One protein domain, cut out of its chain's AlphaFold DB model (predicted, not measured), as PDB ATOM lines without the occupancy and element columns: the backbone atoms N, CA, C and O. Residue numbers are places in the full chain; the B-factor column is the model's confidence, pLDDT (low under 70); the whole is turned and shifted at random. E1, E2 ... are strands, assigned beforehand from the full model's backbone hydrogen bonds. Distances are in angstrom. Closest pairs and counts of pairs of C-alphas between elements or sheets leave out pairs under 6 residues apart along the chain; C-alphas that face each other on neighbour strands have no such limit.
ATOM      1  N   LEU A  23     -25.538   3.741  28.163       74.31
ATOM      2  CA  LEU A  23     -24.399   4.037  27.308       74.31
ATOM      3  C   LEU A  23     -24.777   3.611  25.880       74.31
ATOM      4  O   LEU A  23     -25.248   2.492  25.669       74.31
ATOM      5  N   ALA A  24     -24.696   4.541  24.932       84.94
ATOM      6  CA  ALA A  24     -25.088   4.311  23.546       84.94
ATOM      7  C   ALA A  24     -23.862   3.862  22.750       84.94
ATOM      8  O   ALA A  24     -23.032   4.692  22.383       84.94
ATOM      9  N   ASP A  25     -23.757   2.562  22.510       92.19
ATOM     10  CA  ASP A  25     -22.667   1.979  21.737       92.19
ATOM     11  C   ASP A  25     -23.094   1.811  20.277       92.19
ATOM     12  O   ASP A  25     -24.287   1.771  19.946       92.19
ATOM     13  N   GLY A  26     -22.110   1.683  19.395       94.12
ATOM     14  CA  GLY A  26     -22.385   1.510  17.983       94.12
ATOM     15  C   GLY A  26     -21.210   0.971  17.186       94.12
ATOM     16  O   GLY A  26     -20.046   1.195  17.515       94.12
ATOM     17  N   VAL A  27     -21.525   0.269  16.102       96.81
ATOM     18  CA  VAL A  27     -20.546  -0.170  15.103       96.81
ATOM     19  C   VAL A  27     -20.998   0.330  13.737       96.81
ATOM     20  O   VAL A  27     -22.131   0.087  13.327       96.81
ATOM     21  N   VAL A  28     -20.119   1.032  13.033       97.88
ATOM     22  CA  VAL A  28     -20.249   1.340  11.609       97.88
ATOM     23  C   VAL A  28     -19.391   0.337  10.849       97.88
ATOM     24  O   VAL A  28     -18.188   0.267  11.088       97.88
ATOM     25  N   LEU A  29     -20.011  -0.438   9.962       97.56
ATOM     26  CA  LEU A  29     -19.322  -1.313   9.019       97.56
ATOM     27  C   LEU A  29     -19.351  -0.672   7.634       97.56
ATOM     28  O   LEU A  29     -20.431  -0.354   7.133       97.56
ATOM     29  N   THR A  30     -18.186  -0.529   7.019       98.06
ATOM     30  CA  THR A  30     -18.003  -0.051   5.649       98.06
ATOM     31  C   THR A  30     -17.419  -1.188   4.820       98.06
ATOM     32  O   THR A  30     -16.325  -1.657   5.114       98.06
ATOM     33  N   TYR A  31     -18.143  -1.644   3.806       97.19
ATOM     34  CA  TYR A  31     -17.699  -2.674   2.871       97.19
ATOM     35  C   TYR A  31     -17.307  -2.029   1.553       97.19
ATOM     36  O   TYR A  31     -18.090  -1.258   0.996       97.19
ATOM     37  N   GLU A  32     -16.135  -2.386   1.050       96.88
ATOM     38  CA  GLU A  32     -15.645  -1.966  -0.254       96.88
ATOM     39  C   GLU A  32     -15.666  -3.155  -1.213       96.88
ATOM     40  O   GLU A  32     -15.258  -4.265  -0.869       96.88
ATOM     41  N   ALA A  33     -16.161  -2.922  -2.422       94.62
ATOM     42  CA  ALA A  33     -16.020  -3.835  -3.542       94.62
ATOM     43  C   ALA A  33     -15.264  -3.109  -4.649       94.62
ATOM     44  O   ALA A  33     -15.662  -2.011  -5.037       94.62
ATOM     45  N   ASP A  34     -14.198  -3.731  -5.137       95.00
ATOM     46  CA  ASP A  34     -13.379  -3.224  -6.231       95.00
ATOM     47  C   ASP A  34     -13.708  -4.014  -7.503       95.00
ATOM     48  O   ASP A  34     -13.765  -5.248  -7.482       95.00
ATOM     49  N   PHE A  35     -14.016  -3.309  -8.586       94.50
ATOM     50  CA  PHE A  35     -14.355  -3.890  -9.877       94.50
ATOM     51  C   PHE A  35     -13.219  -3.610 -10.851       94.50
ATOM     52  O   PHE A  35     -13.015  -2.467 -11.232       94.50
ATOM     53  N   ASP A  36     -12.565  -4.655 -11.355       92.81
ATOM     54  CA  ASP A  36     -11.511  -4.493 -12.368       92.81
ATOM     55  C   ASP A  36     -12.060  -4.007 -13.724       92.81
ATOM     56  O   ASP A  36     -11.364  -3.380 -14.523       92.81
ATOM     57  N   SER A  37     -13.316  -4.346 -14.034       92.31
ATOM     58  CA  SER A  37     -13.995  -3.910 -15.255       92.31
ATOM     59  C   SER A  37     -15.521  -3.989 -15.092       92.31
ATOM     60  O   SER A  37     -16.070  -5.095 -15.065       92.31
ATOM     61  N   PRO A  38     -16.240  -2.853 -15.070       90.88
ATOM     62  CA  PRO A  38     -15.713  -1.491 -15.194       90.88
ATOM     63  C   PRO A  38     -14.909  -1.074 -13.953       90.88
ATOM     64  O   PRO A  38     -15.365  -1.345 -12.847       90.88
ATOM     65  N   ASP A  39     -13.774  -0.391 -14.156       94.88
ATOM     66  CA  ASP A  39     -12.930   0.152 -13.076       94.88
ATOM     67  C   ASP A  39     -13.759   1.057 -12.154       94.88
ATOM     68  O   ASP A  39     -14.186   2.149 -12.551       94.88
ATOM     69  N   SER A  40     -14.093   0.549 -10.968       94.31
ATOM     70  CA  SER A  40     -14.922   1.261  -9.997       94.31
ATOM     71  C   SER A  40     -14.849   0.649  -8.603       94.31
ATOM     72  O   SER A  40     -14.790  -0.566  -8.444       94.31
ATOM     73  N   VAL A  41     -14.973   1.503  -7.584       93.88
ATOM     74  CA  VAL A  41     -15.125   1.082  -6.186       93.88
ATOM     75  C   VAL A  41     -16.547   1.373  -5.724       93.88
ATOM     76  O   VAL A  41     -17.044   2.496  -5.849       93.88
ATOM     77  N   VAL A  42     -17.209   0.365  -5.164       95.19
ATOM     78  CA  VAL A  42     -18.531   0.485  -4.545       95.19
ATOM     79  C   VAL A  42     -18.385   0.395  -3.035       95.19
ATOM     80  O   VAL A  42     -17.764  -0.531  -2.521       95.19
ATOM     81  N   ILE A  43     -19.000   1.340  -2.325       96.88
ATOM     82  CA  ILE A  43     -18.968   1.411  -0.864       96.88
ATOM     83  C   ILE A  43     -20.379   1.203  -0.315       96.88
ATOM     84  O   ILE A  43     -21.316   1.905  -0.701       96.88
ATOM     85  N   ALA A  44     -20.526   0.263   0.615       96.38
ATOM     86  CA  ALA A  44     -21.743   0.066   1.390       96.38
ATOM     87  C   ALA A  44     -21.463   0.315   2.873       96.38
ATOM     88  O   ALA A  44     -20.573  -0.300   3.451       96.38
ATOM     89  N   GLU A  45     -22.249   1.184   3.506       96.88
ATOM     90  CA  GLU A  45     -22.123   1.477   4.933       96.88
ATOM     91  C   GLU A  45     -23.362   1.011   5.700       96.88
ATOM     92  O   GLU A  45     -24.504   1.194   5.264       96.88
ATOM     93  N   LYS A  46     -23.146   0.430   6.881       97.12
ATOM     94  CA  LYS A  46     -24.214   0.086   7.810       97.12
ATOM     95  C   LYS A  46     -23.838   0.450   9.237       97.12
ATOM     96  O   LYS A  46     -22.842  -0.023   9.772       97.12
ATOM     97  N   TYR A  47     -24.709   1.228   9.872       96.12
ATOM     98  CA  TYR A  47     -24.628   1.526  11.294       96.12
ATOM     99  C   TYR A  47     -25.502   0.578  12.124       96.12
ATOM    100  O   TYR A  47     -26.675   0.349  11.805       96.12
ATOM    101  N   PHE A  48     -24.929   0.064  13.210       94.88
ATOM    102  CA  PHE A  48     -25.556  -0.820  14.186       94.88
ATOM    103  C   PHE A  48     -25.494  -0.180  15.577       94.88
ATOM    104  O   PHE A  48     -24.498  -0.359  16.278       94.88
ATOM    105  N   PRO A  49     -26.531   0.569  15.993       93.88
ATOM    106  CA  PRO A  49     -26.621   1.093  17.350       93.88
ATOM    107  C   PRO A  49     -27.093   0.013  18.328       93.88
ATOM    108  O   PRO A  49     -27.979  -0.785  18.014       93.88
ATOM    109  N   PHE A  50     -26.567   0.030  19.548       89.94
ATOM    110  CA  PHE A  50     -27.020  -0.838  20.631       89.94
ATOM    111  C   PHE A  50     -26.793  -0.191  22.000       89.94
ATOM    112  O   PHE A  50     -26.130   0.833  22.152       89.94
ATOM    113  N   ARG A  51     -27.408  -0.777  23.029       88.38
ATOM    114  CA  ARG A  51     -27.151  -0.376  24.415       88.38
ATOM    115  C   ARG A  51     -25.855  -1.013  24.891       88.38
ATOM    116  O   ARG A  51     -25.626  -2.184  24.600       88.38
ATOM    117  N   GLY A  52     -25.073  -0.253  25.648       85.75
ATOM    118  CA  GLY A  52     -23.742  -0.618  26.110       85.75
ATOM    119  C   GLY A  52     -23.662  -2.031  26.667       85.75
ATOM    120  O   GLY A  52     -24.442  -2.426  27.538       85.75
ATOM    121  N   THR A  53     -22.710  -2.796  26.147       89.44
ATOM    122  CA  THR A  53     -22.436  -4.176  26.556       89.44
ATOM    123  C   THR A  53     -21.063  -4.256  27.221       89.44
ATOM    124  O   THR A  53     -20.326  -3.277  27.280       89.44
ATOM    125  N   LYS A  54     -20.691  -5.418  27.771       91.88
ATOM    126  CA  LYS A  54     -19.315  -5.627  28.267       91.88
ATOM    127  C   LYS A  54     -18.328  -5.868  27.127       91.88
ATOM    128  O   LYS A  54     -17.170  -5.467  27.218       91.88
ATOM    129  N   ARG A  55     -18.790  -6.556  26.083       93.31
ATOM    130  CA  ARG A  55     -18.030  -6.929  24.889       93.31
ATOM    131  C   ARG A  55     -18.912  -6.780  23.659       93.31
ATOM    132  O   ARG A  55     -20.109  -7.076  23.724       93.31
ATOM    133  N   VAL A  56     -18.317  -6.336  22.563       94.75
ATOM    134  CA  VAL A  56     -18.954  -6.234  21.251       94.75
ATOM    135  C   VAL A  56     -18.301  -7.292  20.376       94.75
ATOM    136  O   VAL A  56     -17.141  -7.143  19.995       94.75
ATOM    137  N   VAL A  57     -19.033  -8.378  20.126       96.38
ATOM    138  CA  VAL A  57     -18.534  -9.543  19.391       96.38
ATOM    139  C   VAL A  57     -19.318  -9.695  18.102       96.38
ATOM    140  O   VAL A  57     -20.549  -9.735  18.132       96.38
ATOM    141  N   PHE A  58     -18.614  -9.775  16.982       96.06
ATOM    142  CA  PHE A  58     -19.209  -9.978  15.665       96.06
ATOM    143  C   PHE A  58     -18.210 -10.650  14.725       96.06
ATOM    144  O   PHE A  58     -17.001 -10.616  14.957       96.06
ATOM    145  N   GLU A  59     -18.728 -11.259  13.664       96.31
ATOM    146  CA  GLU A  59     -17.926 -11.871  12.611       96.31
ATOM    147  C   GLU A  59     -17.993 -11.016  11.346       96.31
ATOM    148  O   GLU A  59     -19.070 -10.568  10.942       96.31
ATOM    149  N   VAL A  60     -16.843 -10.775  10.721       94.44
ATOM    150  CA  VAL A  60     -16.754 -10.053   9.452       94.44
ATOM    151  C   VAL A  60     -15.537 -10.519   8.661       94.44
ATOM    152  O   VAL A  60     -14.480 -10.751   9.237       94.44
ATOM    153  N   ALA A  61     -15.687 -10.689   7.343       92.69
ATOM    154  CA  ALA A  61     -14.622 -11.187   6.463       92.69
ATOM    155  C   ALA A  61     -13.947 -12.485   6.978       92.69
ATOM    156  O   ALA A  61     -12.741 -12.670   6.840       92.69
ATOM    157  N   GLY A  62     -14.722 -13.375   7.617       94.25
ATOM    158  CA  GLY A  62     -14.230 -14.629   8.205       94.25
ATOM    159  C   GLY A  62     -13.406 -14.471   9.489       94.25
ATOM    160  O   GLY A  62     -12.809 -15.444   9.945       94.25
ATOM    161  N   LYS A  63     -13.357 -13.268  10.071       95.19
ATOM    162  CA  LYS A  63     -12.652 -12.954  11.317       95.19
ATOM    163  C   LYS A  63     -13.635 -12.681  12.439       95.19
ATOM    164  O   LYS A  63     -14.651 -12.020  12.232       95.19
ATOM    165  N   THR A  64     -13.300 -13.130  13.645       97.56
ATOM    166  CA  THR A  64     -14.069 -12.782  14.847       97.56
ATOM    167  C   THR A  64     -13.456 -11.552  15.501       97.56
ATOM    168  O   THR A  64     -12.317 -11.593  15.971       97.56
ATOM    169  N   CYS A  65     -14.219 -10.466  15.556       97.25
ATOM    170  CA  CYS A  65     -13.870  -9.249  16.277       97.25
ATOM    171  C   CYS A  65     -14.425  -9.307  17.697       97.25
ATOM    172  O   CYS A  65     -15.612  -9.573  17.882       97.25
ATOM    173  N   ASP A  66     -13.585  -9.033  18.695       96.94
ATOM    174  CA  ASP A  66     -13.992  -8.995  20.102       96.94
ATOM    175  C   ASP A  66     -13.487  -7.712  20.783       96.94
ATOM    176  O   ASP A  66     -12.346  -7.612  21.251       96.94
ATOM    177  N   LEU A  67     -14.360  -6.703  20.821       95.31
ATOM    178  CA  LEU A  67     -14.056  -5.342  21.268       95.31
ATOM    179  C   LEU A  67     -14.601  -5.085  22.677       95.31
ATOM    180  O   LEU A  67     -15.549  -5.729  23.133       95.31
ATOM    181  N   LEU A  68     -14.026  -4.122  23.399       93.94
ATOM    182  CA  LEU A  68     -14.565  -3.688  24.693       93.94
ATOM    183  C   LEU A  68     -15.908  -2.970  24.499       93.94
ATOM    184  O   LEU A  68     -16.033  -2.087  23.670       93.94
ATOM    185  N   GLY A  69     -16.935  -3.310  25.263       91.94
ATOM    186  CA  GLY A  69     -18.143  -2.483  25.292       91.94
ATOM    187  C   GLY A  69     -18.061  -1.433  26.399       91.94
ATOM    188  O   GLY A  69     -17.221  -1.529  27.301       91.94
ATOM    189  N   SER A  70     -18.935  -0.432  26.362       92.12
ATOM    190  CA  SER A  70     -18.891   0.671  27.334       92.12
ATOM    191  C   SER A  70     -19.249   0.243  28.757       92.12
ATOM    192  O   SER A  70     -18.813   0.881  29.711       92.12
ATOM    193  N   ALA A  71     -19.943  -0.889  28.922       89.50
ATOM    194  CA  ALA A  71     -20.218  -1.502  30.222       89.50
ATOM    195  C   ALA A  71     -19.080  -2.417  30.729       89.50
ATOM    196  O   ALA A  71     -19.261  -3.158  31.701       89.50
ATOM    197  N   SER A  72     -17.916  -2.415  30.069       88.19
ATOM    198  CA  SER A  72     -16.685  -3.041  30.567       88.19
ATOM    199  C   SER A  72     -16.265  -2.456  31.932       88.19
ATOM    200  O   SER A  72     -16.576  -1.302  32.218       88.19
ATOM    201  N   PRO A  73     -15.527  -3.193  32.789       79.62
ATOM    202  CA  PRO A  73     -14.994  -2.651  34.046       79.62
ATOM    203  C   PRO A  73     -14.064  -1.442  33.868       79.62
ATOM    204  O   PRO A  73     -13.985  -0.597  34.751       79.62
ATOM    205  N   ILE A  74     -13.386  -1.352  32.720       76.44
ATOM    206  CA  ILE A  74     -12.547  -0.206  32.316       76.44
ATOM    207  C   ILE A  74     -13.406   0.860  31.600       76.44
ATOM    208  O   ILE A  74     -12.897   1.674  30.841       76.44
ATOM    209  N   GLY A  75     -14.728   0.780  31.766       62.88
ATOM    210  CA  GLY A  75     -15.748   1.342  30.891       62.88
ATOM    211  C   GLY A  75     -15.581   2.816  30.559       62.88
ATOM    212  O   GLY A  75     -15.004   3.610  31.300       62.88
ATOM    213  N   ALA A  76     -16.132   3.181  29.412       71.06
ATOM    214  CA  ALA A  76     -16.184   4.555  28.971       71.06
ATOM    215  C   ALA A  76     -17.376   5.262  29.642       71.06
ATOM    216  O   ALA A  76     -18.491   4.746  29.661       71.06
ATOM    217  N   PHE A  77     -17.163   6.474  30.169       73.62
ATOM    218  CA  PHE A  77     -18.264   7.347  30.626       73.62
ATOM    219  C   PHE A  77     -19.201   7.758  29.471       73.62
ATOM    220  O   PHE A  77     -20.311   8.237  29.693       73.62
ATOM    221  N   GLN A  78     -18.729   7.557  28.241       79.19
ATOM    222  CA  GLN A  78     -19.412   7.714  26.963       79.19
ATOM    223  C   GLN A  78     -19.601   6.337  26.311       79.19
ATOM    224  O   GLN A  78     -18.928   5.384  26.679       79.19
ATOM    225  N   GLY A  79     -20.493   6.203  25.334       88.19
ATOM    226  CA  GLY A  79     -20.623   4.935  24.612       88.19
ATOM    227  C   GLY A  79     -19.371   4.557  23.806       88.19
ATOM    228  O   GLY A  79     -18.611   5.430  23.368       88.19
ATOM    229  N   CYS A  80     -19.160   3.258  23.605       92.81
ATOM    230  CA  CYS A  80     -18.099   2.719  22.760       92.81
ATOM    231  C   CYS A  80     -18.571   2.670  21.310       92.81
ATOM    232  O   CYS A  80     -19.550   1.994  20.991       92.81
ATOM    233  N   ASN A  81     -17.875   3.399  20.440       93.88
ATOM    234  CA  ASN A  81     -18.257   3.553  19.043       93.88
ATOM    235  C   ASN A  81     -17.107   3.150  18.131       93.88
ATOM    236  O   ASN A  81     -15.986   3.633  18.283       93.88
ATOM    237  N   TYR A  82     -17.412   2.287  17.170       96.19
ATOM    238  CA  TYR A  82     -16.435   1.655  16.301       96.19
ATOM    239  C   TYR A  82     -16.713   1.968  14.845       96.19
ATOM    240  O   TYR A  82     -17.858   1.914  14.401       96.19
ATOM    241  N   LYS A  83     -15.652   2.245  14.094       97.38
ATOM    242  CA  LYS A  83     -15.669   2.247  12.632       97.38
ATOM    243  C   LYS A  83     -14.810   1.096  12.152       97.38
ATOM    244  O   LYS A  83     -13.670   0.983  12.594       97.38
ATOM    245  N   VAL A  84     -15.359   0.261  11.284       97.81
ATOM    246  CA  VAL A  84     -14.679  -0.899  10.711       97.81
ATOM    247  C   VAL A  84     -14.827  -0.826   9.206       97.81
ATOM    248  O   VAL A  84     -15.947  -0.757   8.703       97.81
ATOM    249  N   THR A  85     -13.709  -0.867   8.502       97.88
ATOM    250  CA  THR A  85     -13.671  -0.918   7.046       97.88
ATOM    251  C   THR A  85     -13.156  -2.281   6.618       97.88
ATOM    252  O   THR A  85     -12.127  -2.752   7.105       97.88
ATOM    253  N   ILE A  86     -13.907  -2.903   5.719       97.25
ATOM    254  CA  ILE A  86     -13.602  -4.159   5.059       97.25
ATOM    255  C   ILE A  86     -13.238  -3.793   3.626       97.25
ATOM    256  O   ILE A  86     -14.126  -3.486   2.828       97.25
ATOM    257  N   ALA A  87     -11.943  -3.790   3.324       96.62
ATOM    258  CA  ALA A  87     -11.460  -3.571   1.968       96.62
ATOM    259  C   ALA A  87     -11.840  -4.756   1.060       96.62
ATOM    260  O   ALA A  87     -12.147  -5.854   1.538       96.62
ATOM    261  N   ALA A  88     -11.798  -4.545  -0.257       94.62
ATOM    262  CA  ALA A  88     -12.184  -5.559  -1.243       94.62
ATOM    263  C   ALA A  88     -11.329  -6.842  -1.176       94.62
ATOM    264  O   ALA A  88     -11.811  -7.930  -1.487       94.62
ATOM    265  N   ASP A  89     -10.081  -6.731  -0.716       92.94
ATOM    266  CA  ASP A  89      -9.159  -7.851  -0.490       92.94
ATOM    267  C   ASP A  89      -9.417  -8.606   0.835       92.94
ATOM    268  O   ASP A  89      -8.717  -9.567   1.158       92.94
ATOM    269  N   GLY A  90     -10.422  -8.184   1.610       91.69
ATOM    270  CA  GLY A  90     -10.749  -8.725   2.926       91.69
ATOM    271  C   GLY A  90      -9.900  -8.158   4.067       91.69
ATOM    272  O   GLY A  90     -10.071  -8.580   5.215       91.69
ATOM    273  N   THR A  91      -9.006  -7.202   3.793       95.31
ATOM    274  CA  THR A  91      -8.236  -6.512   4.828       95.31
ATOM    275  C   THR A  91      -9.176  -5.702   5.718       95.31
ATOM    276  O   THR A  91     -10.022  -4.940   5.249       95.31
ATOM    277  N   LEU A  92      -9.014  -5.865   7.033       96.44
ATOM    278  CA  LEU A  92      -9.755  -5.103   8.031       96.44
ATOM    279  C   LEU A  92      -8.919  -3.931   8.530       96.44
ATOM    280  O   LEU A  92      -7.766  -4.094   8.927       96.44
ATOM    281  N   SER A  93      -9.545  -2.765   8.588       97.06
ATOM    282  CA  SER A  93      -9.051  -1.612   9.332       97.06
ATOM    283  C   SER A  93     -10.171  -1.049  10.199       97.06
ATOM    284  O   SER A  93     -11.351  -1.328   9.981       97.06
ATOM    285  N   GLY A  94      -9.826  -0.282  11.225       95.12
ATOM    286  CA  GLY A  94     -10.850   0.336  12.045       95.12
ATOM    287  C   GLY A  94     -10.311   1.040  13.269       95.12
ATOM    288  O   GLY A  94      -9.198   0.783  13.723       95.12
ATOM    289  N   THR A  95     -11.141   1.924  13.805       96.50
ATOM    290  CA  THR A  95     -10.831   2.739  14.979       96.50
ATOM    291  C   THR A  95     -11.992   2.704  15.956       96.50
ATOM    292  O   THR A  95     -13.151   2.825  15.541       96.50
ATOM    293  N   GLY A  96     -11.687   2.607  17.244       93.56
ATOM    294  CA  GLY A  96     -12.615   2.933  18.325       93.56
ATOM    295  C   GLY A  96     -12.198   4.185  19.092       93.56
ATOM    296  O   GLY A  96     -11.313   4.929  18.673       93.56
ATOM    297  N   ASN A  97     -12.846   4.424  20.228       90.69
ATOM    298  CA  ASN A  97     -12.546   5.524  21.142       90.69
ATOM    299  C   ASN A  97     -11.997   5.014  22.480       90.69
ATOM    300  O   ASN A  97     -12.507   4.041  23.021       90.69
ATOM    301  N   TYR A  98     -11.029   5.707  23.078       87.50
ATOM    302  CA  TYR A  98     -10.595   5.437  24.454       87.50
ATOM    303  C   TYR A  98     -11.741   5.670  25.470       87.50
ATOM    304  O   TYR A  98     -12.519   6.620  25.297       87.50
ATOM    305  N   PRO A  99     -11.857   4.880  26.560       90.56
ATOM    306  CA  PRO A  99     -11.068   3.698  26.961       90.56
ATOM    307  C   PRO A  99     -11.521   2.363  26.337       90.56
ATOM    308  O   PRO A  99     -11.177   1.290  26.838       90.56
ATOM    309  N   CYS A 100     -12.327   2.400  25.278       91.69
ATOM    310  CA  CYS A 100     -12.715   1.214  24.522       91.69
ATOM    311  C   CYS A 100     -11.554   0.721  23.634       91.69
ATOM    312  O   CYS A 100     -10.426   1.204  23.725       91.69
ATOM    313  N   THR A 101     -11.804  -0.274  22.782       94.00
ATOM    314  CA  THR A 101     -10.767  -0.812  21.890       94.00
ATOM    315  C   THR A 101     -10.395   0.210  20.809       94.00
ATOM    316  O   THR A 101     -11.193   0.480  19.925       94.00
ATOM    317  N   GLU A 102      -9.190   0.775  20.843       92.50
ATOM    318  CA  GLU A 102      -8.778   1.771  19.839       92.50
ATOM    319  C   GLU A 102      -8.386   1.125  18.503       92.50
ATOM    320  O   GLU A 102      -8.883   1.545  17.460       92.50
ATOM    321  N   ASP A 103      -7.560   0.073  18.538       94.50
ATOM    322  CA  ASP A 103      -7.161  -0.699  17.356       94.50
ATOM    323  C   ASP A 103      -8.125  -1.871  17.131       94.50
ATOM    324  O   ASP A 103      -8.021  -2.934  17.753       94.50
ATOM    325  N   VAL A 104      -9.110  -1.650  16.257       94.50
ATOM    326  CA  VAL A 104     -10.140  -2.649  15.953       94.50
ATOM    327  C   VAL A 104      -9.571  -3.797  15.124       94.50
ATOM    328  O   VAL A 104      -9.927  -4.948  15.367       94.50
ATOM    329  N   ALA A 105      -8.662  -3.513  14.188       94.75
ATOM    330  CA  ALA A 105      -8.088  -4.534  13.315       94.75
ATOM    331  C   ALA A 105      -7.305  -5.578  14.120       94.75
ATOM    332  O   ALA A 105      -7.491  -6.778  13.918       94.75
ATOM    333  N   ALA A 106      -6.508  -5.141  15.101       95.19
ATOM    334  CA  ALA A 106      -5.779  -6.044  15.992       95.19
ATOM    335  C   ALA A 106      -6.695  -6.920  16.870       95.19
ATOM    336  O   ALA A 106      -6.289  -7.992  17.330       95.19
ATOM    337  N   ALA A 107      -7.933  -6.482  17.111       95.75
ATOM    338  CA  ALA A 107      -8.925  -7.212  17.893       95.75
ATOM    339  C   ALA A 107      -9.775  -8.195  17.061       95.75
ATOM    340  O   ALA A 107     -10.572  -8.938  17.642       95.75
ATOM    341  N   CYS A 108      -9.596  -8.227  15.736       96.31
ATOM    342  CA  CYS A 108     -10.270  -9.136  14.812       96.31
ATOM    343  C   CYS A 108      -9.327 -10.259  14.361       96.31
ATOM    344  O   CYS A 108      -8.373 -10.025  13.614       96.31
TER     345      CYS A 108
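Overview. This is residues 23 to 108 of the 109 residues of an uncharacterized protein of Moorea sp. SIO4G3 (UniProt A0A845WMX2). A twisted sheet of four strands, E2, E1, E5 and E6, has the small hairpin E3 and E4 loosely over part of one face. The long hairpin E1 and E2 reaches beyond E5 and E6 at one end of the rod, and the link of residues 69 to 80 lies at the other. The printed part has 86 residues and six named strands, E1 to E6 in chain order, with no named helix: all strand. The large sheet, in the order E2, E1, E5, E6, is mixed. The whole is only just compact, close to loose, with a radius of gyration of the C-alphas of 13.9 A and spans of 49 by 20 by 18 A.

Along the chain. E1, residues 24 to 36, is 39.4 A long from C-alpha 24 at (-25.088, 4.311, 23.546). E2, residues 39 to 51, is 40.1 A long. E5 is residues 81 to 86, 16.6 A, and E6 residues 92 to 95, 10.5 A, ending at C-alpha 95 (-10.831, 2.739, 14.979). E3 is residues 55 to 60, 15.8 A, and E4 residues 63 to 68, 16.4 A.

Arrangement. The hairpin E1 and E2 is antiparallel at 166 degrees, with N 31 and O 44 2.8 A apart, within hydrogen-bond range. E1 and E5 are parallel at 14 degrees, with N 30 and O 84 at 2.8 A. The hairpin E5 and E6 is antiparallel at 158 degrees, with N 85 and O 93 at 2.8 A. The hairpin E3 and E4 is antiparallel at 160 degrees, with N 65 and O 58 at 2.8 A. E1 and E3 are near each other. E4 and E6 are apart.

Size, cuts and confidence. The C-alphas of Ser 37 and Pro 73, the two farthest apart, are 49.3 A apart. The printed part has no cut. The link from E4 to E5 is long, 12 residues. Mean pLDDT of the printed part is 92.5; residue 75 is under 70.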